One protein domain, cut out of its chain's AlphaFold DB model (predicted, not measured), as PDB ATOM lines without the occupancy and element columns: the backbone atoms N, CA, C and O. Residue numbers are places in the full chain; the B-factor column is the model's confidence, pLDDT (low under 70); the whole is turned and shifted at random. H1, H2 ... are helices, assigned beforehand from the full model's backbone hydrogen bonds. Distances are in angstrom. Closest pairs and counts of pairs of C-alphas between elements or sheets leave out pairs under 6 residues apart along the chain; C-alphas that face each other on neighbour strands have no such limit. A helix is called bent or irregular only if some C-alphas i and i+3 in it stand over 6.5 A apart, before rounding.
ATOM      1  N   ILE A 304      89.577 122.787  65.961       95.88
ATOM      2  CA  ILE A 304      89.068 122.882  64.583       95.88
ATOM      3  C   ILE A 304      87.842 123.806  64.501       95.88
ATOM      4  O   ILE A 304      87.694 124.563  63.542       95.88
ATOM      5  N   LEU A 305      86.972 123.807  65.517       94.44
ATOM      6  CA  LEU A 305      85.792 124.677  65.544       94.44
ATOM      7  C   LEU A 305      86.174 126.158  65.633       94.44
ATOM      8  O   LEU A 305      85.597 126.985  64.928       94.44
ATOM      9  N   ALA A 306      87.145 126.501  66.480       93.12
ATOM     10  CA  ALA A 306      87.623 127.875  66.609       93.12
ATOM     11  C   ALA A 306      88.315 128.346  65.321       93.12
ATOM     12  O   ALA A 306      88.104 129.479  64.889       93.12
ATOM     13  N   GLU A 307      89.085 127.466  64.676       96.25
ATOM     14  CA  GLU A 307      89.742 127.741  63.398       96.25
ATOM     15  C   GLU A 307      88.744 128.000  62.264       96.25
ATOM     16  O   GLU A 307      88.938 128.929  61.479       96.25
ATOM     17  N   GLU A 308      87.665 127.215  62.166       97.00
ATOM     18  CA  GLU A 308      86.615 127.465  61.172       97.00
ATOM     19  C   GLU A 308      85.850 128.760  61.462       97.00
ATOM     20  O   GLU A 308      85.607 129.545  60.546       97.00
ATOM     21  N   LEU A 309      85.513 129.034  62.726       95.38
ATOM     22  CA  LEU A 309      84.800 130.255  63.114       95.38
ATOM     23  C   LEU A 309      85.617 131.525  62.842       95.38
ATOM     24  O   LEU A 309      85.050 132.526  62.394       95.38
ATOM     25  N   ALA A 310      86.935 131.481  63.053       95.56
ATOM     26  CA  ALA A 310      87.841 132.606  62.814       95.56
ATOM     27  C   ALA A 310      87.933 133.023  61.333       95.56
ATOM     28  O   ALA A 310      88.316 134.154  61.043       95.56
ATOM     29  N   LYS A 311      87.566 132.137  60.396       96.56
ATOM     30  CA  LYS A 311      87.528 132.434  58.951       96.56
ATOM     31  C   LYS A 311      86.311 133.267  58.548       96.56
ATOM     32  O   LYS A 311      86.292 133.818  57.453       96.56
ATOM     33  N   THR A 312      85.304 133.343  59.414       96.38
ATOM     34  CA  THR A 312      84.040 134.043  59.151       96.38
ATOM     35  C   THR A 312      84.131 135.502  59.564       96.38
ATOM     36  O   THR A 312      84.893 135.853  60.467       96.38
ATOM     37  N   LYS A 313      83.305 136.370  58.974       94.94
ATOM     38  CA  LYS A 313      83.319 137.803  59.323       94.94
ATOM     39  C   LYS A 313      82.975 138.093  60.781       94.94
ATOM     40  O   LYS A 313      83.439 139.095  61.320       94.94
ATOM     41  N   LEU A 314      82.160 137.247  61.415       92.38
ATOM     42  CA  LEU A 314      81.807 137.410  62.828       92.38
ATOM     43  C   LEU A 314      82.896 136.877  63.770       92.38
ATOM     44  O   LEU A 314      82.915 137.254  64.941       92.38
ATOM     45  N   GLY A 315      83.787 136.004  63.282       91.56
ATOM     46  CA  GLY A 315      84.922 135.459  64.034       91.56
ATOM     47  C   GLY A 315      84.551 134.599  65.250       91.56
ATOM     48  O   GLY A 315      85.431 134.209  66.013       91.56
ATOM     49  N   GLY A 316      83.263 134.329  65.480       91.31
ATOM     50  CA  GLY A 316      82.772 133.619  66.656       91.31
ATOM     51  C   GLY A 316      81.256 133.712  66.828       91.31
ATOM     52  O   GLY A 316      80.547 134.327  66.035       91.31
ATOM     53  N   LEU A 317      80.752 133.105  67.903       93.88
ATOM     54  CA  LEU A 317      79.317 132.912  68.144       93.88
ATOM     55  C   LEU A 317      78.751 133.906  69.168       93.88
ATOM     56  O   LEU A 317      78.093 133.525  70.134       93.88
ATOM     57  N   ARG A 318      79.019 135.204  68.993       92.00
ATOM     58  CA  ARG A 318      78.462 136.238  69.884       92.00
ATOM     59  C   ARG A 318      76.942 136.297  69.725       92.00
ATOM     60  O   ARG A 318      76.454 136.527  68.621       92.00
ATOM     61  N   GLY A 319      76.194 136.149  70.821       89.81
ATOM     62  CA  GLY A 319      74.728 136.086  70.780       89.81
ATOM     63  C   GLY A 319      74.092 137.335  70.167       89.81
ATOM     64  O   GLY A 319      73.165 137.231  69.368       89.81
ATOM     65  N   LEU A 320      74.650 138.519  70.446       90.12
ATOM     66  CA  LEU A 320      74.196 139.754  69.809       90.12
ATOM     67  C   LEU A 320      74.455 139.764  68.294       90.12
ATOM     68  O   LEU A 320      73.569 140.139  67.532       90.12
ATOM     69  N   ALA A 321      75.628 139.306  67.847       92.19
ATOM     70  CA  ALA A 321      75.957 139.259  66.424       92.19
ATOM     71  C   ALA A 321      75.009 138.316  65.664       92.19
ATOM     72  O   ALA A 321      74.489 138.692  64.618       92.19
ATOM     73  N   LEU A 322      74.691 137.147  66.229       95.00
ATOM     74  CA  LEU A 322      73.701 136.229  65.648       95.00
ATOM     75  C   LEU A 322      72.288 136.836  65.576       95.00
ATOM     76  O   LEU A 322      71.490 136.441  64.728       95.00
ATOM     77  N   ALA A 323      71.970 137.805  66.439       95.19
ATOM     78  CA  ALA A 323      70.679 138.483  66.449       95.19
ATOM     79  C   ALA A 323      70.574 139.653  65.453       95.19
ATOM     80  O   ALA A 323      69.477 139.912  64.952       95.19
ATOM     81  N   THR A 324      71.665 140.383  65.193       94.25
ATOM     82  CA  THR A 324      71.615 141.689  64.501       94.25
ATOM     83  C   THR A 324      72.499 141.816  63.265       94.25
ATOM     84  O   THR A 324      72.268 142.731  62.475       94.25
ATOM     85  N   ALA A 325      73.492 140.942  63.074       95.06
ATOM     86  CA  ALA A 325      74.387 141.021  61.924       95.06
ATOM     87  C   ALA A 325      73.654 140.760  60.598       95.06
ATOM     88  O   ALA A 325      72.515 140.280  60.559       95.06
ATOM     89  N   ARG A 326      74.335 141.069  59.487       97.31
ATOM     90  CA  ARG A 326      73.824 140.778  58.143       97.31
ATOM     91  C   ARG A 326      73.547 139.286  58.005       97.31
ATOM     92  O   ARG A 326      74.289 138.457  58.527       97.31
ATOM     93  N   THR A 327      72.467 138.955  57.308       97.25
ATOM     94  CA  THR A 327      71.979 137.579  57.165       97.25
ATOM     95  C   THR A 327      73.044 136.651  56.586       97.25
ATOM     96  O   THR A 327      73.244 135.554  57.094       97.25
ATOM     97  N   GLU A 328      73.799 137.136  55.605       97.50
ATOM     98  CA  GLU A 328      74.865 136.388  54.944       97.50
ATOM     99  C   GLU A 328      76.010 136.066  55.912       97.50
ATOM    100  O   GLU A 328      76.531 134.954  55.895       97.50
ATOM    101  N   ASP A 329      76.362 137.012  56.789       97.25
ATOM    102  CA  ASP A 329      77.433 136.841  57.776       97.25
ATOM    103  C   ASP A 329      77.000 135.858  58.886       97.25
ATOM    104  O   ASP A 329      77.805 135.062  59.362       97.25
ATOM    105  N   VAL A 330      75.712 135.851  59.267       97.69
ATOM    106  CA  VAL A 330      75.159 134.855  60.204       97.69
ATOM    107  C   VAL A 330      75.221 133.453  59.601       97.69
ATOM    108  O   VAL A 330      75.717 132.537  60.254       97.69
ATOM    109  N   PHE A 331      74.763 133.268  58.359       98.44
ATOM    110  CA  PHE A 331      74.796 131.954  57.712       98.44
ATOM    111  C   PHE A 331      76.218 131.464  57.440       98.44
ATOM    112  O   PHE A 331      76.486 130.279  57.614       98.44
ATOM    113  N   GLU A 332      77.147 132.352  57.074       98.19
ATOM    114  CA  GLU A 332      78.578 132.027  57.002       98.19
ATOM    115  C   GLU A 332      79.074 131.437  58.337       98.19
ATOM    116  O   GLU A 332      79.681 130.366  58.355       98.19
ATOM    117  N   THR A 333      78.740 132.074  59.463       98.00
ATOM    118  CA  THR A 333      79.111 131.598  60.803       98.00
ATOM    119  C   THR A 333      78.438 130.283  61.203       98.00
ATOM    120  O   THR A 333      79.114 129.403  61.738       98.00
ATOM    121  N   LEU A 334      77.143 130.090  60.933       98.44
ATOM    122  CA  LEU A 334      76.463 128.823  61.247       98.44
ATOM    123  C   LEU A 334      77.012 127.661  60.402       98.44
ATOM    124  O   LEU A 334      77.247 126.572  60.929       98.44
ATOM    125  N   ARG A 335      77.299 127.900  59.115       98.50
ATOM    126  CA  ARG A 335      77.944 126.906  58.243       98.50
ATOM    127  C   ARG A 335      79.360 126.572  58.704       98.50
ATOM    128  O   ARG A 335      79.754 125.418  58.586       98.50
ATOM    129  N   ALA A 336      80.103 127.524  59.269       98.06
ATOM    130  CA  ALA A 336      81.425 127.250  59.832       98.06
ATOM    131  C   ALA A 336      81.377 126.284  61.030       98.06
ATOM    132  O   ALA A 336      82.260 125.439  61.158       98.06
ATOM    133  N   VAL A 337      80.323 126.331  61.860       97.56
ATOM    134  CA  VAL A 337      80.110 125.333  62.930       97.56
ATOM    135  C   VAL A 337      79.931 123.932  62.338       97.56
ATOM    136  O   VAL A 337      80.613 122.995  62.753       97.56
ATOM    137  N   ALA A 338      79.057 123.790  61.335       98.25
ATOM    138  CA  ALA A 338      78.834 122.515  60.653       98.25
ATOM    139  C   ALA A 338      80.101 122.019  59.928       98.25
ATOM    140  O   ALA A 338      80.446 120.844  60.020       98.25
ATOM    141  N   ALA A 339      80.837 122.917  59.267       98.12
ATOM    142  CA  ALA A 339      82.089 122.600  58.584       98.12
ATOM    143  C   ALA A 339      83.176 122.120  59.558       98.12
ATOM    144  O   ALA A 339      83.878 121.155  59.260       98.12
ATOM    145  N   GLY A 340      83.288 122.747  60.732       97.75
ATOM    146  CA  GLY A 340      84.222 122.315  61.770       97.75
ATOM    147  C   GLY A 340      83.888 120.921  62.294       97.75
ATOM    148  O   GLY A 340      84.776 120.078  62.401       97.75
ATOM    149  N   TYR A 341      82.602 120.632  62.527       98.00
ATOM    150  CA  TYR A 341      82.180 119.291  62.933       98.00
ATOM    151  C   TYR A 341      82.406 118.247  61.828       98.00
ATOM    152  O   TYR A 341      82.907 117.162  62.108       98.00
ATOM    153  N   ALA A 342      82.146 118.588  60.562       98.44
ATOM    154  CA  ALA A 342      82.420 117.712  59.423       98.44
ATOM    155  C   ALA A 342      83.911 117.348  59.297       98.44
ATOM    156  O   ALA A 342      84.245 116.185  59.066       98.44
ATOM    157  N   LYS A 343      84.810 118.322  59.492       98.19
ATOM    158  CA  LYS A 343      86.264 118.083  59.520       98.19
ATOM    159  C   LYS A 343      86.660 117.184  60.682       98.19
ATOM    160  O   LYS A 343      87.357 116.200  60.471       98.19
ATOM    161  N   TRP A 344      86.131 117.455  61.873       97.81
ATOM    162  CA  TRP A 344      86.366 116.608  63.038       97.81
ATOM    163  C   TRP A 344      85.913 115.156  62.805       97.81
ATOM    164  O   TRP A 344      86.645 114.228  63.138       97.81
ATOM    165  N   ILE A 345      84.750 114.934  62.176       98.25
ATOM    166  CA  ILE A 345      84.274 113.588  61.806       98.25
ATOM    167  C   ILE A 345      85.247 112.911  60.828       98.25
ATOM    168  O   ILE A 345      85.546 111.726  60.984       98.25
ATOM    169  N   ALA A 346      85.765 113.642  59.836       98.00
ATOM    170  CA  ALA A 346      86.743 113.114  58.884       98.00
ATOM    171  C   ALA A 346      88.068 112.717  59.563       98.00
ATOM    172  O   ALA A 346      88.627 111.661  59.252       98.00
ATOM    173  N   ASP A 347      88.528 113.505  60.536       97.38
ATOM    174  CA  ASP A 347      89.719 113.190  61.330       97.38
ATOM    175  C   ASP A 347      89.501 111.934  62.182       97.38
ATOM    176  O   ASP A 347      90.341 111.035  62.176       97.38
ATOM    177  N   ARG A 348      88.342 111.811  62.848       96.56
ATOM    178  CA  ARG A 348      87.982 110.604  63.616       96.56
ATOM    179  C   ARG A 348      87.868 109.362  62.734       96.56
ATOM    180  O   ARG A 348      88.294 108.289  63.150       96.56
ATOM    181  N   ARG A 349      87.342 109.497  61.511       96.56
ATOM    182  CA  ARG A 349      87.306 108.406  60.521       96.56
ATOM    183  C   ARG A 349      88.707 107.997  60.072       96.56
ATOM    184  O   ARG A 349      88.951 106.823  59.846       96.56
ATOM    185  N   THR A 350      89.629 108.945  59.938       96.69
ATOM    186  CA  THR A 350      91.026 108.630  59.612       96.69
ATOM    187  C   THR A 350      91.711 107.931  60.787       96.69
ATOM    188  O   THR A 350      92.436 106.960  60.595       96.69
ATOM    189  N   GLU A 351      91.444 108.382  62.013       93.81
ATOM    190  CA  GLU A 351      91.962 107.772  63.240       93.81
ATOM    191  C   GLU A 351      91.464 106.333  63.431       93.81
ATOM    192  O   GLU A 351      92.253 105.469  63.818       93.81
ATOM    193  N   SER A 352      90.193 106.047  63.118       94.19
ATOM    194  CA  SER A 352      89.618 104.705  63.272       94.19
ATOM    195  C   SER A 352      90.267 103.654  62.368       94.19
ATOM    196  O   SER A 352      90.239 102.476  62.711       94.19
ATOM    197  N   LEU A 353      90.933 104.059  61.277       93.06
ATOM    198  CA  LEU A 353      91.709 103.153  60.417       93.06
ATOM    199  C   LEU A 353      92.926 102.539  61.127       93.06
ATOM    200  O   LEU A 353      93.458 101.536  60.659       93.06
ATOM    201  N   ASN A 354      93.367 103.124  62.247       94.12
ATOM    202  CA  ASN A 354      94.462 102.586  63.056       94.12
ATOM    203  C   ASN A 354      94.000 101.506  64.050       94.12
ATOM    204  O   ASN A 354      94.832 100.922  64.746       94.12
ATOM    205  N   LEU A 355      92.692 101.248  64.157       94.00
ATOM    206  CA  LEU A 355      92.162 100.180  65.001       94.00
ATOM    207  C   LEU A 355      92.403  98.821  64.336       94.00
ATOM    208  O   LEU A 355      92.185  98.651  63.141       94.00
ATOM    209  N   SER A 356      92.828  97.841  65.131       91.19
ATOM    210  CA  SER A 356      93.076  96.469  64.672       91.19
ATOM    211  C   SER A 356      92.018  95.464  65.139       91.19
ATOM    212  O   SER A 356      91.830  94.438  64.491       91.19
ATOM    213  N   ASP A 357      91.314  95.741  66.242       90.38
ATOM    214  CA  ASP A 357      90.235  94.886  66.751       90.38
ATOM    215  C   ASP A 357      88.935  95.153  65.978       90.38
ATOM    216  O   ASP A 357      88.376  96.251  66.030       90.38
ATOM    217  N   GLU A 358      88.427  94.127  65.292       90.94
ATOM    218  CA  GLU A 358      87.207  94.193  64.478       90.94
ATOM    219  C   GLU A 358      85.981  94.685  65.268       90.94
ATOM    220  O   GLU A 358      85.114  95.367  64.723       90.94
ATOM    221  N   ARG A 359      85.901  94.383  66.570       89.25
ATOM    222  CA  ARG A 359      84.805  94.852  67.431       89.25
ATOM    223  C   ARG A 359      84.876  96.359  67.636       89.25
ATOM    224  O   ARG A 359      83.849  97.030  67.553       89.25
ATOM    225  N   LEU A 360      86.083  96.881  67.857       92.44
ATOM    226  CA  LEU A 360      86.317  98.313  68.023       92.44
ATOM    227  C   LEU A 360      86.072  99.066  66.713       92.44
ATOM    228  O   LEU A 360      85.472 100.136  66.745       92.44
ATOM    229  N   ILE A 361      86.470  98.487  65.573       94.31
ATOM    230  CA  ILE A 361      86.191  99.044  64.241       94.31
ATOM    231  C   ILE A 361      84.678  99.184  64.033       94.31
ATOM    232  O   ILE A 361      84.200 100.283  63.759       94.31
ATOM    233  N   ARG A 362      83.904  98.112  64.261       93.12
ATOM    234  CA  ARG A 362      82.436  98.152  64.115       93.12
ATOM    235  C   ARG A 362      81.779  99.200  65.013       93.12
ATOM    236  O   ARG A 362      80.871  99.899  64.566       93.12
ATOM    237  N   GLN A 363      82.223  99.323  66.265       94.81
ATOM    238  CA  GLN A 363      81.674 100.336  67.169       94.81
ATOM    239  C   GLN A 363      82.055 101.759  66.734       94.81
ATOM    240  O   GLN A 363      81.232 102.672  66.822       94.81
ATOM    241  N   ALA A 364      83.280 101.963  66.243       96.12
ATOM    242  CA  ALA A 364      83.716 103.250  65.711       96.12
ATOM    243  C   ALA A 364      82.874 103.665  64.495       96.12
ATOM    244  O   ALA A 364      82.417 104.806  64.439       96.12
ATOM    245  N   ASP A 365      82.598 102.736  63.577       95.75
ATOM    246  CA  ASP A 365      81.750 102.983  62.409       95.75
ATOM    247  C   ASP A 365      80.327 103.391  62.813       95.75
ATOM    248  O   ASP A 365      79.807 104.386  62.304       95.75
ATOM    249  N   LEU A 366      79.719 102.697  63.784       95.56
ATOM    250  CA  LEU A 366      78.396 103.054  64.306       95.56
ATOM    251  C   LEU A 366      78.378 104.474  64.897       95.56
ATOM    252  O   LEU A 366      77.472 105.262  64.622       95.56
ATOM    253  N   ASN A 367      79.402 104.828  65.675       96.06
ATOM    254  CA  ASN A 367      79.527 106.167  66.247       96.06
ATOM    255  C   ASN A 367      79.722 107.241  65.161       96.06
ATOM    256  O   ASN A 367      79.151 108.327  65.266       96.06
ATOM    257  N   LEU A 368      80.484 106.948  64.103       97.44
ATOM    258  CA  LEU A 368      80.679 107.855  62.968       97.44
ATOM    259  C   LEU A 368      79.392 108.052  62.155       97.44
ATOM    260  O   LEU A 368      79.146 109.168  61.689       97.44
ATOM    261  N   VAL A 369      78.560 107.015  62.010       97.69
ATOM    262  CA  VAL A 369      77.222 107.128  61.403       97.69
ATOM    263  C   VAL A 369      76.354 108.082  62.222       97.69
ATOM    264  O   VAL A 369      75.889 109.078  61.674       97.69
ATOM    265  N   ARG A 370      76.250 107.875  63.541       95.88
ATOM    266  CA  ARG A 370      75.501 108.768  64.449       95.88
ATOM    267  C   ARG A 370      75.997 110.219  64.385       95.88
ATOM    268  O   ARG A 370      75.202 111.155  64.358       95.88
ATOM    269  N   CYS A 371      77.314 110.424  64.318       97.38
ATOM    270  CA  CYS A 371      77.890 111.763  64.148       97.38
ATOM    271  C   CYS A 371      77.500 112.396  62.801       97.38
ATOM    272  O   CYS A 371      77.223 113.594  62.734       97.38
ATOM    273  N   SER A 372      77.470 111.598  61.732       98.31
ATOM    274  CA  SER A 372      77.084 112.061  60.394       98.31
ATOM    275  C   SER A 372      75.597 112.430  60.343       98.31
ATOM    276  O   SER A 372      75.255 113.492  59.832       98.31
ATOM    277  N   GLU A 373      74.727 111.628  60.960       97.38
ATOM    278  CA  GLU A 373      73.296 111.930  61.114       97.38
ATOM    279  C   GLU A 373      73.073 113.238  61.891       97.38
ATOM    280  O   GLU A 373      72.275 114.084  61.483       97.38
ATOM    281  N   ALA A 374      73.816 113.459  62.982       97.12
ATOM    282  CA  ALA A 374      73.761 114.712  63.735       97.12
ATOM    283  C   ALA A 374      74.207 115.917  62.888       97.12
ATOM    284  O   ALA A 374      73.561 116.967  62.920       97.12
ATOM    285  N   LEU A 375      75.274 115.774  62.091       98.50
ATOM    286  CA  LEU A 375      75.727 116.814  61.162       98.50
ATOM    287  C   LEU A 375      74.654 117.148  60.115       98.50
ATOM    288  O   LEU A 375      74.402 118.327  59.853       98.50
ATOM    289  N   GLU A 376      73.996 116.141  59.542       98.12
ATOM    290  CA  GLU A 376      72.901 116.346  58.591       98.12
ATOM    291  C   GLU A 376      71.723 117.087  59.228       98.12
ATOM    292  O   GLU A 376      71.156 117.991  58.613       98.12
ATOM    293  N   ARG A 377      71.371 116.758  60.477       97.81
ATOM    294  CA  ARG A 377      70.323 117.465  61.230       97.81
ATOM    295  C   ARG A 377      70.683 118.925  61.488       97.81
ATOM    296  O   ARG A 377      69.847 119.802  61.281       97.81
ATOM    297  N   ILE A 378      71.934 119.208  61.864       98.50
ATOM    298  CA  ILE A 378      72.440 120.585  62.001       98.50
ATOM    299  C   ILE A 378      72.309 121.333  60.668       98.50
ATOM    300  O   ILE A 378      71.823 122.464  60.647       98.50
ATOM    301  N   ALA A 379      72.702 120.704  59.557       98.44
ATOM    302  CA  ALA A 379      72.596 121.300  58.227       98.44
ATOM    303  C   ALA A 379      71.137 121.598  57.842       98.44
ATOM    304  O   ALA A 379      70.858 122.699  57.371       98.44
ATOM    305  N   ARG A 380      70.193 120.685  58.125       97.94
ATOM    306  CA  ARG A 380      68.749 120.930  57.939       97.94
ATOM    307  C   ARG A 380      68.247 122.108  58.770       97.94
ATOM    308  O   ARG A 380      67.450 122.901  58.278       97.94
ATOM    309  N   GLY A 381      68.734 122.252  60.002       98.25
ATOM    310  CA  GLY A 381      68.451 123.414  60.843       98.25
ATOM    311  C   GLY A 381      68.908 124.731  60.218       98.25
ATOM    312  O   GLY A 381      68.191 125.725  60.297       98.25
ATOM    313  N   ILE A 382      70.071 124.742  59.561       98.62
ATOM    314  CA  ILE A 382      70.563 125.914  58.824       98.62
ATOM    315  C   ILE A 382      69.678 126.183  57.600       98.62
ATOM    316  O   ILE A 382      69.248 127.320  57.425       98.62
ATOM    317  N   SER A 383      69.348 125.159  56.806       98.31
ATOM    318  CA  SER A 383      68.461 125.298  55.641       98.31
ATOM    319  C   SER A 383      67.080 125.839  56.014       98.31
ATOM    320  O   SER A 383      66.595 126.752  55.357       98.31
ATOM    321  N   LEU A 384      66.485 125.382  57.123       98.12
ATOM    322  CA  LEU A 384      65.227 125.942  57.632       98.12
ATOM    323  C   LEU A 384      65.318 127.461  57.840       98.12
ATOM    324  O   LEU A 384      64.395 128.189  57.489       98.12
ATOM    325  N   LEU A 385      66.416 127.945  58.425       98.38
ATOM    326  CA  LEU A 385      66.604 129.378  58.659       98.38
ATOM    327  C   LEU A 385      66.825 130.163  57.356       98.38
ATOM    328  O   LEU A 385      66.553 131.360  57.328       98.38
ATOM    329  N   GLU A 386      67.338 129.525  56.306       97.94
ATOM    330  CA  GLU A 386      67.525 130.133  54.984       97.94
ATOM    331  C   GLU A 386      66.207 130.234  54.213       97.94
ATOM    332  O   GLU A 386      65.921 131.276  53.620       97.94
ATOM    333  N   ASP A 387      65.400 129.176  54.276       97.44
ATOM    334  CA  ASP A 387      64.181 129.026  53.483       97.44
ATOM    335  C   ASP A 387      62.954 129.685  54.135       97.44
ATOM    336  O   ASP A 387      62.039 130.116  53.429       97.44
ATOM    337  N   ASP A 388      62.929 129.802  55.470       97.75
ATOM    338  CA  ASP A 388      61.817 130.389  56.221       97.75
ATOM    339  C   ASP A 388      62.214 131.695  56.952       97.75
ATOM    340  O   ASP A 388      62.827 131.679  58.031       97.75
ATOM    341  N   PRO A 389      61.791 132.868  56.431       97.38
ATOM    342  CA  PRO A 389      62.008 134.158  57.080       97.38
ATOM    343  C   PRO A 389      61.407 134.268  58.490       97.38
ATOM    344  O   PRO A 389      61.902 135.054  59.307       97.38
ATOM    345  N   VAL A 390      60.338 133.521  58.794       97.88
ATOM    346  CA  VAL A 390      59.717 133.491  60.124       97.88
ATOM    347  C   VAL A 390      60.608 132.734  61.104       97.88
ATOM    348  O   VAL A 390      60.897 133.270  62.181       97.88
ATOM    349  N   ALA A 391      61.120 131.563  60.719       98.19
ATOM    350  CA  ALA A 391      62.112 130.825  61.498       98.19
ATOM    351  C   ALA A 391      63.380 131.663  61.742       98.19
ATOM    352  O   ALA A 391      63.812 131.801  62.891       98.19
ATOM    353  N   LEU A 392      63.923 132.327  60.712       98.56
ATOM    354  CA  LEU A 392      65.070 133.233  60.869       98.56
ATOM    355  C   LEU A 392      64.790 134.353  61.875       98.56
ATOM    356  O   LEU A 392      65.617 134.660  62.743       98.56
ATOM    357  N   ARG A 393      63.610 134.974  61.784       98.38
ATOM    358  CA  ARG A 393      63.206 136.039  62.705       98.38
ATOM    359  C   ARG A 393      63.074 135.522  64.136       98.38
ATOM    360  O   ARG A 393      63.547 136.193  65.055       98.38
ATOM    361  N   ALA A 394      62.479 134.348  64.336       98.56
ATOM    362  CA  ALA A 394      62.374 133.712  65.645       98.56
ATOM    363  C   ALA A 394      63.757 133.396  66.236       98.56
ATOM    364  O   ALA A 394      64.010 133.714  67.399       98.56
ATOM    365  N   PHE A 395      64.683 132.866  65.430       98.50
ATOM    366  CA  PHE A 395      66.059 132.580  65.846       98.50
ATOM    367  C   PHE A 395      66.814 133.844  66.275       98.50
ATOM    368  O   PHE A 395      67.474 133.857  67.319       98.50
ATOM    369  N   ARG A 396      66.670 134.945  65.528       98.25
ATOM    370  CA  ARG A 396      67.266 136.242  65.893       98.25
ATOM    371  C   ARG A 396      66.692 136.806  67.189       98.25
ATOM    372  O   ARG A 396      67.444 137.289  68.037       98.25
ATOM    373  N   LEU A 397      65.371 136.736  67.366       98.06
ATOM    374  CA  LEU A 397      64.710 137.182  68.596       98.06
ATOM    375  C   LEU A 397      65.133 136.336  69.802       98.06
ATOM    376  O   LEU A 397      65.397 136.894  70.865       98.06
ATOM    377  N   ALA A 398      65.270 135.021  69.627       97.94
ATOM    378  CA  ALA A 398      65.754 134.113  70.660       97.94
ATOM    379  C   ALA A 398      67.190 134.458  71.091       97.94
ATOM    380  O   ALA A 398      67.448 134.646  72.278       97.94
ATOM    381  N   ASN A 399      68.106 134.661  70.137       96.38
ATOM    382  CA  ASN A 399      69.475 135.103  70.425       96.38
ATOM    383  C   ASN A 399      69.517 136.457  71.151       96.38
ATOM    384  O   ASN A 399      70.272 136.624  72.112       96.38
ATOM    385  N   ARG A 400      68.670 137.413  70.747       94.00
ATOM    386  CA  ARG A 400      68.551 138.710  71.426       94.00
ATOM    387  C   ARG A 400      68.049 138.559  72.862       94.00
ATOM    388  O   ARG A 400      68.579 139.216  73.753       94.00
ATOM    389  N   ALA A 401      67.049 137.709  73.092       93.50
ATOM    390  CA  ALA A 401      66.517 137.449  74.427       93.50
ATOM    391  C   ALA A 401      67.586 136.842  75.347       93.50
ATOM    392  O   ALA A 401      67.761 137.309  76.470       93.50
ATOM    393  N   MET A 402      68.351 135.872  74.843       91.88
ATOM    394  CA  MET A 402      69.455 135.250  75.579       91.88
ATOM    395  C   MET A 402      70.576 136.246  75.888       91.88
ATOM    396  O   MET A 402      71.061 136.288  77.016       91.88
ATOM    397  N   TYR A 403      70.932 137.114  74.935       88.81
ATOM    398  CA  TYR A 403      71.883 138.204  75.171       88.81
ATOM    399  C   TYR A 403      71.413 139.161  76.281       88.81
ATOM    400  O   TYR A 403      72.179 139.479  77.188       88.81
ATOM    401  N   ILE A 404      70.143 139.589  76.242       86.31
ATOM    402  CA  ILE A 404      69.558 140.464  77.273       86.31
ATOM    403  C   ILE A 404      69.586 139.776  78.643       86.31
ATOM    404  O   ILE A 404      69.991 140.392  79.628       86.31
ATOM    405  N   GLN A 405      69.183 138.504  78.705       86.31
ATOM    406  CA  GLN A 405      69.140 137.735  79.948       86.31
ATOM    407  C   GLN A 405      70.537 137.536  80.550       86.31
ATOM    408  O   GLN A 405      70.700 137.702  81.759       86.31
ATOM    409  N   ALA A 406      71.555 137.257  79.732       82.19
ATOM    410  CA  ALA A 406      72.937 137.137  80.194       82.19
ATOM    411  C   ALA A 406      73.445 138.439  80.846       82.19
ATOM    412  O   ALA A 406      74.165 138.401  81.847       82.19
ATOM    413  N   GLY A 407      72.996 139.597  80.347       74.56
ATOM    414  CA  GLY A 407      73.293 140.908  80.928       74.56
ATOM    415  C   GLY A 407      72.756 141.113  82.353       74.56
ATOM    416  O   GLY A 407      73.272 141.958  83.086       74.56
ATOM    417  N   TRP A 408      71.767 140.331  82.801       76.31
ATOM    418  CA  TRP A 408      71.205 140.455  84.153       76.31
ATOM    419  C   TRP A 408      72.129 139.905  85.249       76.31
ATOM    420  O   TRP A 408      72.056 140.369  86.388       76.31
ATOM    421  N   ALA A 409      73.008 138.952  84.920       63.97
ATOM    422  CA  ALA A 409      73.933 138.331  85.873       63.97
ATOM    423  C   ALA A 409      75.174 139.199  86.180       63.97
ATOM    424  O   ALA A 409      75.750 139.082  87.258       63.97
ATOM    425  N   GLY A 410      75.571 140.087  85.258       57.19
ATOM    426  CA  GLY A 410      76.832 140.848  85.301       57.19
ATOM    427  C   GLY A 410      76.790 142.236  85.962       57.19
ATOM    428  O   GLY A 410      77.769 142.962  85.862       57.19
ATOM    429  N   ALA A 411      75.700 142.593  86.652       45.25
ATOM    430  CA  ALA A 411      75.386 143.921  87.209       45.25
ATOM    431  C   ALA A 411      74.774 144.935  86.217       45.25
ATOM    432  O   ALA A 411      75.472 145.696  85.556       45.25
ATOM    433  N   ARG A 412      73.433 145.011  86.218       47.44
ATOM    434  CA  ARG A 412      72.606 146.234  86.385       47.44
ATOM    435  C   ARG A 412      71.125 145.834  86.305       47.44
ATOM    436  O   ARG A 412      70.579 145.653  85.226       47.44
ATOM    437  N   ARG A 413      70.440 145.766  87.456       46.19
ATOM    438  CA  ARG A 413      68.960 145.690  87.539       46.19
ATOM    439  C   ARG A 413      68.264 146.989  87.095       46.19
ATOM    440  O   ARG A 413      67.044 147.079  87.127       46.19
ATOM    441  N   THR A 414      69.037 147.998  86.703       42.94
ATOM    442  CA  THR A 414      68.579 149.344  86.360       42.94
ATOM    443  C   THR A 414      69.444 149.890  85.225       42.94
ATOM    444  O   THR A 414      70.409 150.619  85.448       42.94
ATOM    445  N   ALA A 415      69.149 149.494  83.998       39.78
ATOM    446  CA  ALA A 415      69.542 150.236  82.810       39.78
ATOM    447  C   ALA A 415      68.488 149.938  81.750       39.78
ATOM    448  O   ALA A 415      68.004 148.810  81.657       39.78
ATOM    449  N   HIS A 416      68.085 150.963  81.011       43.84
ATOM    450  CA  HIS A 416      67.220 150.818  79.851       43.84
ATOM    451  C   HIS A 416      67.730 149.680  78.952       43.84
ATOM    452  O   HIS A 416      68.933 149.430  78.894       43.84
ATOM    453  N   LEU A 417      66.803 148.969  78.301       48.94
ATOM    454  CA  LEU A 417      67.005 147.834  77.381       48.94
ATOM    455  C   LEU A 417      67.789 148.215  76.104       48.94
ATOM    456  O   LEU A 417      67.518 147.694  75.019       48.94
ATOM    457  N   ASP A 418      68.735 149.137  76.212       48.47
ATOM    458  CA  ASP A 418      69.592 149.554  75.126       48.47
ATOM    459  C   ASP A 418      70.706 148.521  74.989       48.47
ATOM    460  O   ASP A 418      71.544 148.298  75.863       48.47
ATOM    461  N   VAL A 419      70.621 147.807  73.874       54.31
ATOM    462  CA  VAL A 419      71.595 146.826  73.421       54.31
ATOM    463  C   VAL A 419      72.878 147.586  73.095       54.31
ATOM    464  O   VAL A 419      72.980 148.156  72.014       54.31
ATOM    465  N   ASP A 420      73.826 147.625  74.027       53.97
ATOM    466  CA  ASP A 420      75.156 148.193  73.791       53.97
ATOM    467  C   ASP A 420      76.002 147.200  72.959       53.97
ATOM    468  O   ASP A 420      76.285 146.100  73.455       53.97
ATOM    469  N   PRO A 421      76.364 147.524  71.698       50.75
ATOM    470  CA  PRO A 421      77.188 146.672  70.839       50.75
ATOM    471  C   PRO A 421      78.659 146.602  71.273       50.75
ATOM    472  O   PRO A 421      79.342 145.646  70.905       50.75
ATOM    473  N   ASP A 422      79.129 147.579  72.056       50.09
ATOM    474  CA  ASP A 422      80.527 147.732  72.476       50.09
ATOM    475  C   ASP A 422      80.784 147.160  73.883       50.09
ATOM    476  O   ASP A 422      81.890 147.251  74.426       50.09
ATOM    477  N   ASN A 423      79.778 146.515  74.485       53.78
ATOM    478  CA  ASN A 423      79.904 145.912  75.802       53.78
ATOM    479  C   ASN A 423      80.833 144.681  75.768       53.78
ATOM    480  O   ASN A 423      80.494 143.614  75.250       53.78
ATOM    481  N   ALA A 424      82.008 144.821  76.385       41.97
ATOM    482  CA  ALA A 424      83.042 143.793  76.513       41.97
ATOM    483  C   ALA A 424      82.613 142.540  77.315       41.97
ATOM    484  O   ALA A 424      83.344 141.552  77.332       41.97
ATOM    485  N   PHE A 425      81.417 142.530  77.919       51.25
ATOM    486  CA  PHE A 425      80.772 141.347  78.513       51.25
ATOM    487  C   PHE A 425      79.987 140.506  77.487       51.25
ATOM    488  O   PHE A 425      78.949 139.926  77.804       51.25
ATOM    489  N   ALA A 426      80.461 140.456  76.240       62.22
ATOM    490  CA  ALA A 426      79.770 139.836  75.117       62.22
ATOM    491  C   ALA A 426      79.468 138.354  75.381       62.22
ATOM    492  O   ALA A 426      80.330 137.487  75.228       62.22
ATOM    493  N   PHE A 427      78.220 138.061  75.749       84.38
ATOM    494  CA  PHE A 427      77.697 136.705  75.806       84.38
ATOM    495  C   PHE A 427      77.962 136.008  74.464       84.38
ATOM    496  O   PHE A 427      77.456 136.414  73.411       84.38
ATOM    497  N   ALA A 428      78.804 134.982  74.512       89.00
ATOM    498  CA  ALA A 428      79.177 134.168  73.374       89.00
ATOM    499  C   ALA A 428      78.744 132.734  73.635       89.00
ATOM    500  O   ALA A 428      78.980 132.178  74.711       89.00
ATOM    501  N   TRP A 429      78.110 132.149  72.631       93.06
ATOM    502  CA  TRP A 429      77.714 130.762  72.676       93.06
ATOM    503  C   TRP A 429      78.926 129.851  72.557       93.06
ATOM    504  O   TRP A 429      79.866 130.104  71.802       93.06
ATOM    505  N   ARG A 430      78.855 128.738  73.272       92.81
ATOM    506  CA  ARG A 430      79.708 127.576  73.052       92.81
ATOM    507  C   ARG A 430      79.216 126.854  71.795       92.81
ATOM    508  O   ARG A 430      77.997 126.753  71.619       92.81
ATOM    509  N   PRO A 431      80.103 126.305  70.948       94.31
ATOM    510  CA  PRO A 431      79.695 125.682  69.688       94.31
ATOM    511  C   PRO A 431      78.599 124.623  69.839       94.31
ATOM    512  O   PRO A 431      77.633 124.637  69.078       94.31
ATOM    513  N   PHE A 432      78.682 123.773  70.870       94.38
ATOM    514  CA  PHE A 432      77.681 122.728  71.105       94.38
ATOM    515  C   PHE A 432      76.276 123.290  71.388       94.38
ATOM    516  O   PHE A 432      75.292 122.639  71.058       94.38
ATOM    517  N   GLN A 433      76.161 124.485  71.984       95.75
ATOM    518  CA  GLN A 433      74.864 125.092  72.310       95.75
ATOM    519  C   GLN A 433      74.128 125.508  71.032       95.75
ATOM    520  O   GLN A 433      72.932 125.251  70.896       95.75
ATOM    521  N   ILE A 434      74.853 126.104  70.077       96.62
ATOM    522  CA  ILE A 434      74.310 126.456  68.759       96.62
ATOM    523  C   ILE A 434      74.045 125.204  67.931       96.62
ATOM    524  O   ILE A 434      72.968 125.091  67.356       96.62
ATOM    525  N   ALA A 435      74.980 124.251  67.905       96.81
ATOM    526  CA  ALA A 435      74.803 122.996  67.181       96.81
ATOM    527  C   ALA A 435      73.556 122.236  67.664       96.81
ATOM    528  O   ALA A 435      72.739 121.830  66.844       96.81
ATOM    529  N   PHE A 436      73.364 122.125  68.983       96.88
ATOM    530  CA  PHE A 436      72.170 121.513  69.566       96.88
ATOM    531  C   PHE A 436      70.891 122.251  69.167       96.88
ATOM    532  O   PHE A 436      69.926 121.621  68.745       96.88
ATOM    533  N   ALA A 437      70.878 123.586  69.260       97.19
ATOM    534  CA  ALA A 437      69.708 124.356  68.861       97.19
ATOM    535  C   ALA A 437      69.361 124.107  67.387       97.19
ATOM    536  O   ALA A 437      68.221 123.744  67.115       97.19
ATOM    537  N   LEU A 438      70.338 124.234  66.475       98.06
ATOM    538  CA  LEU A 438      70.175 124.002  65.032       98.06
ATOM    539  C   LEU A 438      69.622 122.609  64.733       98.06
ATOM    540  O   LEU A 438      68.656 122.494  63.985       98.06
ATOM    541  N   LEU A 439      70.190 121.576  65.357       97.50
ATOM    542  CA  LEU A 439      69.749 120.188  65.217       97.50
ATOM    543  C   LEU A 439      68.268 119.998  65.592       97.50
ATOM    544  O   LEU A 439      67.567 119.218  64.951       97.50
ATOM    545  N   CYS A 440      67.777 120.742  66.582       97.12
ATOM    546  CA  CYS A 440      66.397 120.650  67.061       97.12
ATOM    547  C   CYS A 440      65.405 121.560  66.313       97.12
ATOM    548  O   CYS A 440      64.195 121.348  66.427       97.12
ATOM    549  N   LEU A 441      65.862 122.588  65.578       96.81
ATOM    550  CA  LEU A 441      64.963 123.594  64.989       96.81
ATOM    551  C   LEU A 441      63.902 123.002  64.046       96.81
ATOM    552  O   LEU A 441      62.740 123.377  64.213       96.81
ATOM    553  N   PRO A 442      64.222 122.083  63.108       96.62
ATOM    554  CA  PRO A 442      63.225 121.543  62.180       96.62
ATOM    555  C   PRO A 442      62.043 120.857  62.879       96.62
ATOM    556  O   PRO A 442      60.895 121.229  62.644       96.62
ATOM    557  N   GLY A 443      62.309 119.942  63.820       95.50
ATOM    558  CA  GLY A 443      61.265 119.262  64.607       95.50
ATOM    559  C   GLY A 443      60.541 120.163  65.618       95.50
ATOM    560  O   GLY A 443      59.442 119.848  66.090       95.50
ATOM    561  N   ALA A 444      61.144 121.299  65.974       94.31
ATOM    562  CA  ALA A 444      60.532 122.295  66.844       94.31
ATOM    563  C   ALA A 444      59.607 123.262  66.084       94.31
ATOM    564  O   ALA A 444      58.589 123.692  66.640       94.31
ATOM    565  N   ALA A 445      59.961 123.610  64.844       95.00
ATOM    566  CA  ALA A 445      59.222 124.536  63.990       95.00
ATOM    567  C   ALA A 445      58.032 123.863  63.293       95.00
ATOM    568  O   ALA A 445      56.941 124.434  63.276       95.00
ATOM    569  N   ASP A 446      58.219 122.640  62.789       93.75
ATOM    570  CA  ASP A 446      57.198 121.886  62.065       93.75
ATOM    571  C   ASP A 446      56.721 120.661  62.863       93.75
ATOM    572  O   ASP A 446      57.495 119.802  63.286       93.75
ATOM    573  N   ARG A 447      55.401 120.570  63.059       91.25
ATOM    574  CA  ARG A 447      54.759 119.452  63.766       91.25
ATOM    575  C   ARG A 447      54.728 118.162  62.944       91.25
ATOM    576  O   ARG A 447      54.546 117.112  63.548       91.25
ATOM    577  N   GLY A 448      54.845 118.245  61.618       93.19
ATOM    578  CA  GLY A 448      54.876 117.094  60.713       93.19
ATOM    579  C   GLY A 448      56.282 116.572  60.407       93.19
ATOM    580  O   GLY A 448      56.414 115.591  59.680       93.19
ATOM    581  N   HIS A 449      57.326 117.212  60.936       94.75
ATOM    582  CA  HIS A 449      58.709 116.835  60.667       94.75
ATOM    583  C   HIS A 449      59.067 115.490  61.321       94.75
ATOM    584  O   HIS A 449      58.667 115.224  62.451       94.75
ATOM    585  N   LEU A 450      59.884 114.667  60.655       91.25
ATOM    586  CA  LEU A 450      60.278 113.336  61.149       91.25
ATOM    587  C   LEU A 450      60.964 113.396  62.525       91.25
ATOM    588  O   LEU A 450      60.642 112.624  63.421       91.25
ATOM    589  N   ASP A 451      61.840 114.382  62.731       91.88
ATOM    590  CA  ASP A 451      62.518 114.605  64.016       91.88
ATOM    591  C   ASP A 451      61.567 115.037  65.162       91.88
ATOM    592  O   ASP A 451      62.019 115.214  66.289       91.88
ATOM    593  N   ARG A 452      60.257 115.228  64.925       90.69
ATOM    594  CA  ARG A 452      59.282 115.613  65.967       90.69
ATOM    595  C   ARG A 452      59.141 114.558  67.068       90.69
ATOM    596  O   ARG A 452      58.808 114.913  68.199       90.69
ATOM    597  N   GLU A 453      59.373 113.294  66.727       90.44
ATOM    598  CA  GLU A 453      59.315 112.147  67.643       90.44
ATOM    599  C   GLU A 453      60.670 111.847  68.310       90.44
ATOM    600  O   GLU A 453      60.771 110.933  69.125       90.44
ATOM    601  N   VAL A 454      61.716 112.620  67.996       92.00
ATOM    602  CA  VAL A 454      63.062 112.425  68.545       92.00
ATOM    603  C   VAL A 454      63.231 113.218  69.841       92.00
ATOM    604  O   VAL A 454      62.907 114.404  69.915       92.00
ATOM    605  N   PHE A 455      63.779 112.564  70.868       90.56
ATOM    606  CA  PHE A 455      64.170 113.198  72.125       90.56
ATOM    607  C   PHE A 455      65.693 113.374  72.183       90.56
ATOM    608  O   PHE A 455      66.427 112.418  72.427       90.56
ATOM    609  N   ASP A 456      66.170 114.600  71.968       91.81
ATOM    610  CA  ASP A 456      67.601 114.913  71.998       91.81
ATOM    611  C   ASP A 456      68.082 115.306  73.401       91.81
ATOM    612  O   ASP A 456      67.578 116.251  74.016       91.81
ATOM    613  N   LEU A 457      69.119 114.614  73.883       89.44
ATOM    614  CA  LEU A 457      69.728 114.842  75.192       89.44
ATOM    615  C   LEU A 457      71.137 115.439  75.063       89.44
ATOM    616  O   LEU A 457      72.024 114.860  74.439       89.44
ATOM    617  N   ILE A 458      71.385 116.560  75.744       88.94
ATOM    618  CA  ILE A 458      72.740 117.113  75.886       88.94
ATOM    619  C   ILE A 458      73.483 116.413  77.029       88.94
ATOM    620  O   ILE A 458      73.300 116.751  78.205       88.94
ATOM    621  N   TRP A 459      74.399 115.507  76.685       84.00
ATOM    622  CA  TRP A 459      75.320 114.896  77.642       84.00
ATOM    623  C   TRP A 459      76.591 115.744  77.815       84.00
ATOM    624  O   TRP A 459      77.588 115.592  77.116       84.00
ATOM    625  N   PHE A 460      76.534 116.699  78.746       82.62
ATOM    626  CA  PHE A 460      77.630 117.622  79.075       82.62
ATOM    627  C   PHE A 460      77.681 117.809  80.606       82.62
ATOM    628  O   PHE A 460      76.616 117.822  81.233       82.62
ATOM    629  N   PRO A 461      78.845 117.976  81.265       79.31
ATOM    630  CA  PRO A 461      78.927 118.129  82.722       79.31
ATOM    631  C   PRO A 461      78.096 119.302  83.277       79.31
ATOM    632  O   PRO A 461      77.712 120.248  82.574       79.31
ATOM    633  N   THR A 462      77.749 119.230  84.563       76.44
ATOM    634  CA  THR A 462      77.074 120.318  85.296       76.44
ATOM    635  C   THR A 462      77.917 121.598  85.281       76.44
ATOM    636  O   THR A 462      79.140 121.560  85.188       76.44
ATOM    637  N   GLY A 463      77.254 122.762  85.243       74.75
ATOM    638  CA  GLY A 463      77.924 124.057  85.020       74.75
ATOM    639  C   GLY A 463      78.492 124.253  83.602       74.75
ATOM    640  O   GLY A 463      79.143 125.255  83.313       74.75
ATOM    641  N   GLY A 464      78.250 123.303  82.694       75.12
ATOM    642  CA  GLY A 464      78.777 123.302  81.334       75.12
ATOM    643  C   GLY A 464      77.952 124.053  80.284       75.12
ATOM    644  O   GLY A 464      78.310 124.012  79.112       75.12
ATOM    645  N   GLY A 465      76.896 124.768  80.672       84.00
ATOM    646  CA  GLY A 465      76.118 125.603  79.749       84.00
ATOM    647  C   GLY A 465      74.925 124.906  79.072       84.00
ATOM    648  O   GLY A 465      74.465 125.340  78.018       84.00
ATOM    649  N   LYS A 466      74.448 123.774  79.610       91.88
ATOM    650  CA  LYS A 466      73.301 123.037  79.038       91.88
ATOM    651  C   LYS A 466      72.016 123.862  79.064       91.88
ATOM    652  O   LYS A 466      71.255 123.860  78.104       91.88
ATOM    653  N   THR A 467      71.789 124.563  80.172       91.50
ATOM    654  CA  THR A 467      70.581 125.355  80.410       91.50
ATOM    655  C   THR A 467      70.379 126.391  79.308       91.50
ATOM    656  O   THR A 467      69.286 126.518  78.775       91.50
ATOM    657  N   GLU A 468      71.441 127.078  78.905       92.62
ATOM    658  CA  GLU A 468      71.413 128.119  77.885       92.62
ATOM    659  C   GLU A 468      71.053 127.560  76.502       92.62
ATOM    660  O   GLU A 468      70.324 128.218  75.762       92.62
ATOM    661  N   ALA A 469      71.491 126.340  76.167       93.94
ATOM    662  CA  ALA A 469      71.109 125.676  74.918       93.94
ATOM    663  C   ALA A 469      69.601 125.371  74.875       93.94
ATOM    664  O   ALA A 469      68.927 125.693  73.897       93.94
ATOM    665  N   TYR A 470      69.048 124.816  75.961       95.12
ATOM    666  CA  TYR A 470      67.606 124.563  76.059       95.12
ATOM    667  C   TYR A 470      66.791 125.861  76.081       95.12
ATOM    668  O   TYR A 470      65.733 125.930  75.457       95.12
ATOM    669  N   LEU A 471      67.281 126.909  76.751       95.50
ATOM    670  CA  LEU A 471      66.620 128.215  76.778       95.50
ATOM    671  C   LEU A 471      66.602 128.886  75.401       95.50
ATOM    672  O   LEU A 471      65.589 129.490  75.050       95.50
ATOM    673  N   LEU A 472      67.662 128.743  74.597       96.56
ATOM    674  CA  LEU A 472      67.667 129.210  73.209       96.56
ATOM    675  C   LEU A 472      66.561 128.534  72.395       96.56
ATOM    676  O   LEU A 472      65.796 129.217  71.712       96.56
ATOM    677  N   LEU A 473      66.446 127.207  72.503       96.44
ATOM    678  CA  LEU A 473      65.414 126.437  71.811       96.44
ATOM    679  C   LEU A 473      64.004 126.809  72.296       96.44
ATOM    680  O   LEU A 473      63.104 127.028  71.486       96.44
ATOM    681  N   ALA A 474      63.808 126.952  73.609       97.12
ATOM    682  CA  ALA A 474      62.535 127.380  74.182       97.12
ATOM    683  C   ALA A 474      62.138 128.784  73.697       97.12
ATOM    684  O   ALA A 474      61.003 128.995  73.265       97.12
ATOM    685  N   ALA A 475      63.077 129.735  73.710       97.94
ATOM    686  CA  ALA A 475      62.854 131.087  73.212       97.94
ATOM    687  C   ALA A 475      62.511 131.088  71.716       97.94
ATOM    688  O   ALA A 475      61.563 131.764  71.313       97.94
ATOM    689  N   PHE A 476      63.214 130.290  70.904       98.38
ATOM    690  CA  PHE A 476      62.883 130.104  69.491       98.38
ATOM    691  C   PHE A 476      61.440 129.627  69.318       98.38
ATOM    692  O   PHE A 476      60.677 130.268  68.598       98.38
ATOM    693  N   VAL A 477      61.032 128.566  70.024       97.12
ATOM    694  CA  VAL A 477      59.670 128.013  69.933       97.12
ATOM    695  C   VAL A 477      58.613 129.041  70.341       97.12
ATOM    696  O   VAL A 477      57.583 129.150  69.674       97.12
ATOM    697  N   LEU A 478      58.855 129.811  71.407       97.81
ATOM    698  CA  LEU A 478      57.944 130.864  71.863       97.81
ATOM    699  C   LEU A 478      57.745 131.948  70.797       97.81
ATOM    700  O   LEU A 478      56.607 132.324  70.515       97.81
ATOM    701  N   PHE A 479      58.831 132.436  70.189       98.31
ATOM    702  CA  PHE A 479      58.738 133.445  69.133       98.31
ATOM    703  C   PHE A 479      58.136 132.880  67.850       98.31
ATOM    704  O   PHE A 479      57.245 133.507  67.283       98.31
ATOM    705  N   HIS A 480      58.566 131.696  67.419       97.88
ATOM    706  CA  HIS A 480      58.080 131.046  66.205       97.88
ATOM    707  C   HIS A 480      56.563 130.840  66.259       97.88
ATOM    708  O   HIS A 480      55.841 131.327  65.395       97.88
ATOM    709  N   ARG A 481      56.048 130.250  67.348       95.81
ATOM    710  CA  ARG A 481      54.601 130.044  67.551       95.81
ATOM    711  C   ARG A 481      53.784 131.330  67.623       95.81
ATOM    712  O   ARG A 481      52.569 131.268  67.496       95.81
ATOM    713  N   ARG A 482      54.412 132.471  67.916       96.75
ATOM    714  CA  ARG A 482      53.729 133.768  67.960       96.75
ATOM    715  C   ARG A 482      53.714 134.468  66.602       96.75
ATOM    716  O   ARG A 482      52.858 135.327  66.393       96.75
ATOM    717  N   LEU A 483      54.691 134.161  65.751       94.38
ATOM    718  CA  LEU A 483      54.846 134.742  64.420       94.38
ATOM    719  C   LEU A 483      54.056 133.984  63.343       94.38
ATOM    720  O   LEU A 483      53.722 134.611  62.338       94.38
ATOM    721  N   VAL A 484      53.790 132.688  63.552       86.88
ATOM    722  CA  VAL A 484      52.994 131.813  62.668       86.88
ATOM    723  C   VAL A 484      51.511 131.841  63.018       86.88
ATOM    724  O   VAL A 484      51.188 131.914  64.228       86.88
TER     725      VAL A 484
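What this domain is: This is residues 304 to 484 of the 484 residues of an uncharacterized protein of Mesorhizobium sp (UniProt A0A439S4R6). A long helical hairpin, H3 and H4 side by side, makes the longest axis, and H6 crosses H4 away from the hairpin's turn, with H8 packed on both H6 and H5. The short H1 packs along H3, H2 packs on H5, and in the long link between H5 and H6 residues 411 to 416 stick out. The 181 printed residues hold eight named helices, H1 to H8 in chain order, and no named strand: the class is all helix. The whole is compact, with a radius of gyration of the C-alphas of 17.7 A, yet elongated, spanning 62 by 38 by 33 A.

How they stand to each other: H1, residues 304 to 310, touches residues 333 to 344 of H3, residues 327 to 352, at a shallow tilt of 21 degrees, opposite ways; their closest C-alphas, of Leu 305 and Gly 340, are 4.7 A apart. H2, residues 319 to 324, touches residues 395 to 403 of H5, residues 389 to 406, with the C-alphas of Ala 323 and Arg 396 closest at 4.1 A. H3 and H4, residues 358 to 387, form a hairpin at a shallow tilt of 8 degrees, closest at the C-alphas of Ala 338 and Leu 375, 6.5 A. H4 and H5 touch only at the corner, closest at the C-alphas of Leu 385 and Leu 392, 4.7 A. The hub is H6, residues 431 to 445, which touches H4 at a steep tilt of 65 degrees, with the C-alphas of Ile 378 and Leu 439 closest at 4.2 A. H6 and H3 only just touch, with 3 pairs of C-alphas within 8 A, the closest those of Val 337 and Pro 431 at 6.8 A. H7, residues 450 to 453, touches H6, closest at the C-alphas of Gly 443 and Arg 452, 4.4 A. H8, residues 466 to 483, touches H6, closest at the C-alphas of Gln 433 and Ala 469, 4.6 A, and H5, closest at those of Ala 398 and Ala 475, 4.9 A. Every O i to N i+4 pair is within hydrogen-bond range in H1, H2, H3, H4, H5 and H8; in H6 9 of 11 are, and H7 is too short for such a pair.

Where its parts are: H1 begins at C-alpha 304 (89.068, 122.882, 64.583). From first to last C-alpha H3 measures 37.8 A, H4 43.2 A, H5 25.7 A, H6 21.3 A and H8 26.3 A. H6 is irregular, with C-alphas 439 and 442 7.3 A apart, and H7 only just, with C-alphas 450 and 453 6.7 A apart. H8 ends at C-alpha 483 (54.846, 134.742, 64.420).

The domain as a whole: The two C-alphas farthest apart, of Glu 358 and Thr 414, are 62.2 A apart. The printed part has no cut; the links H5 to H6 and H7 to H8 are long. Mean pLDDT of the printed part is 89.9, and residues 409 to 426 are under 70.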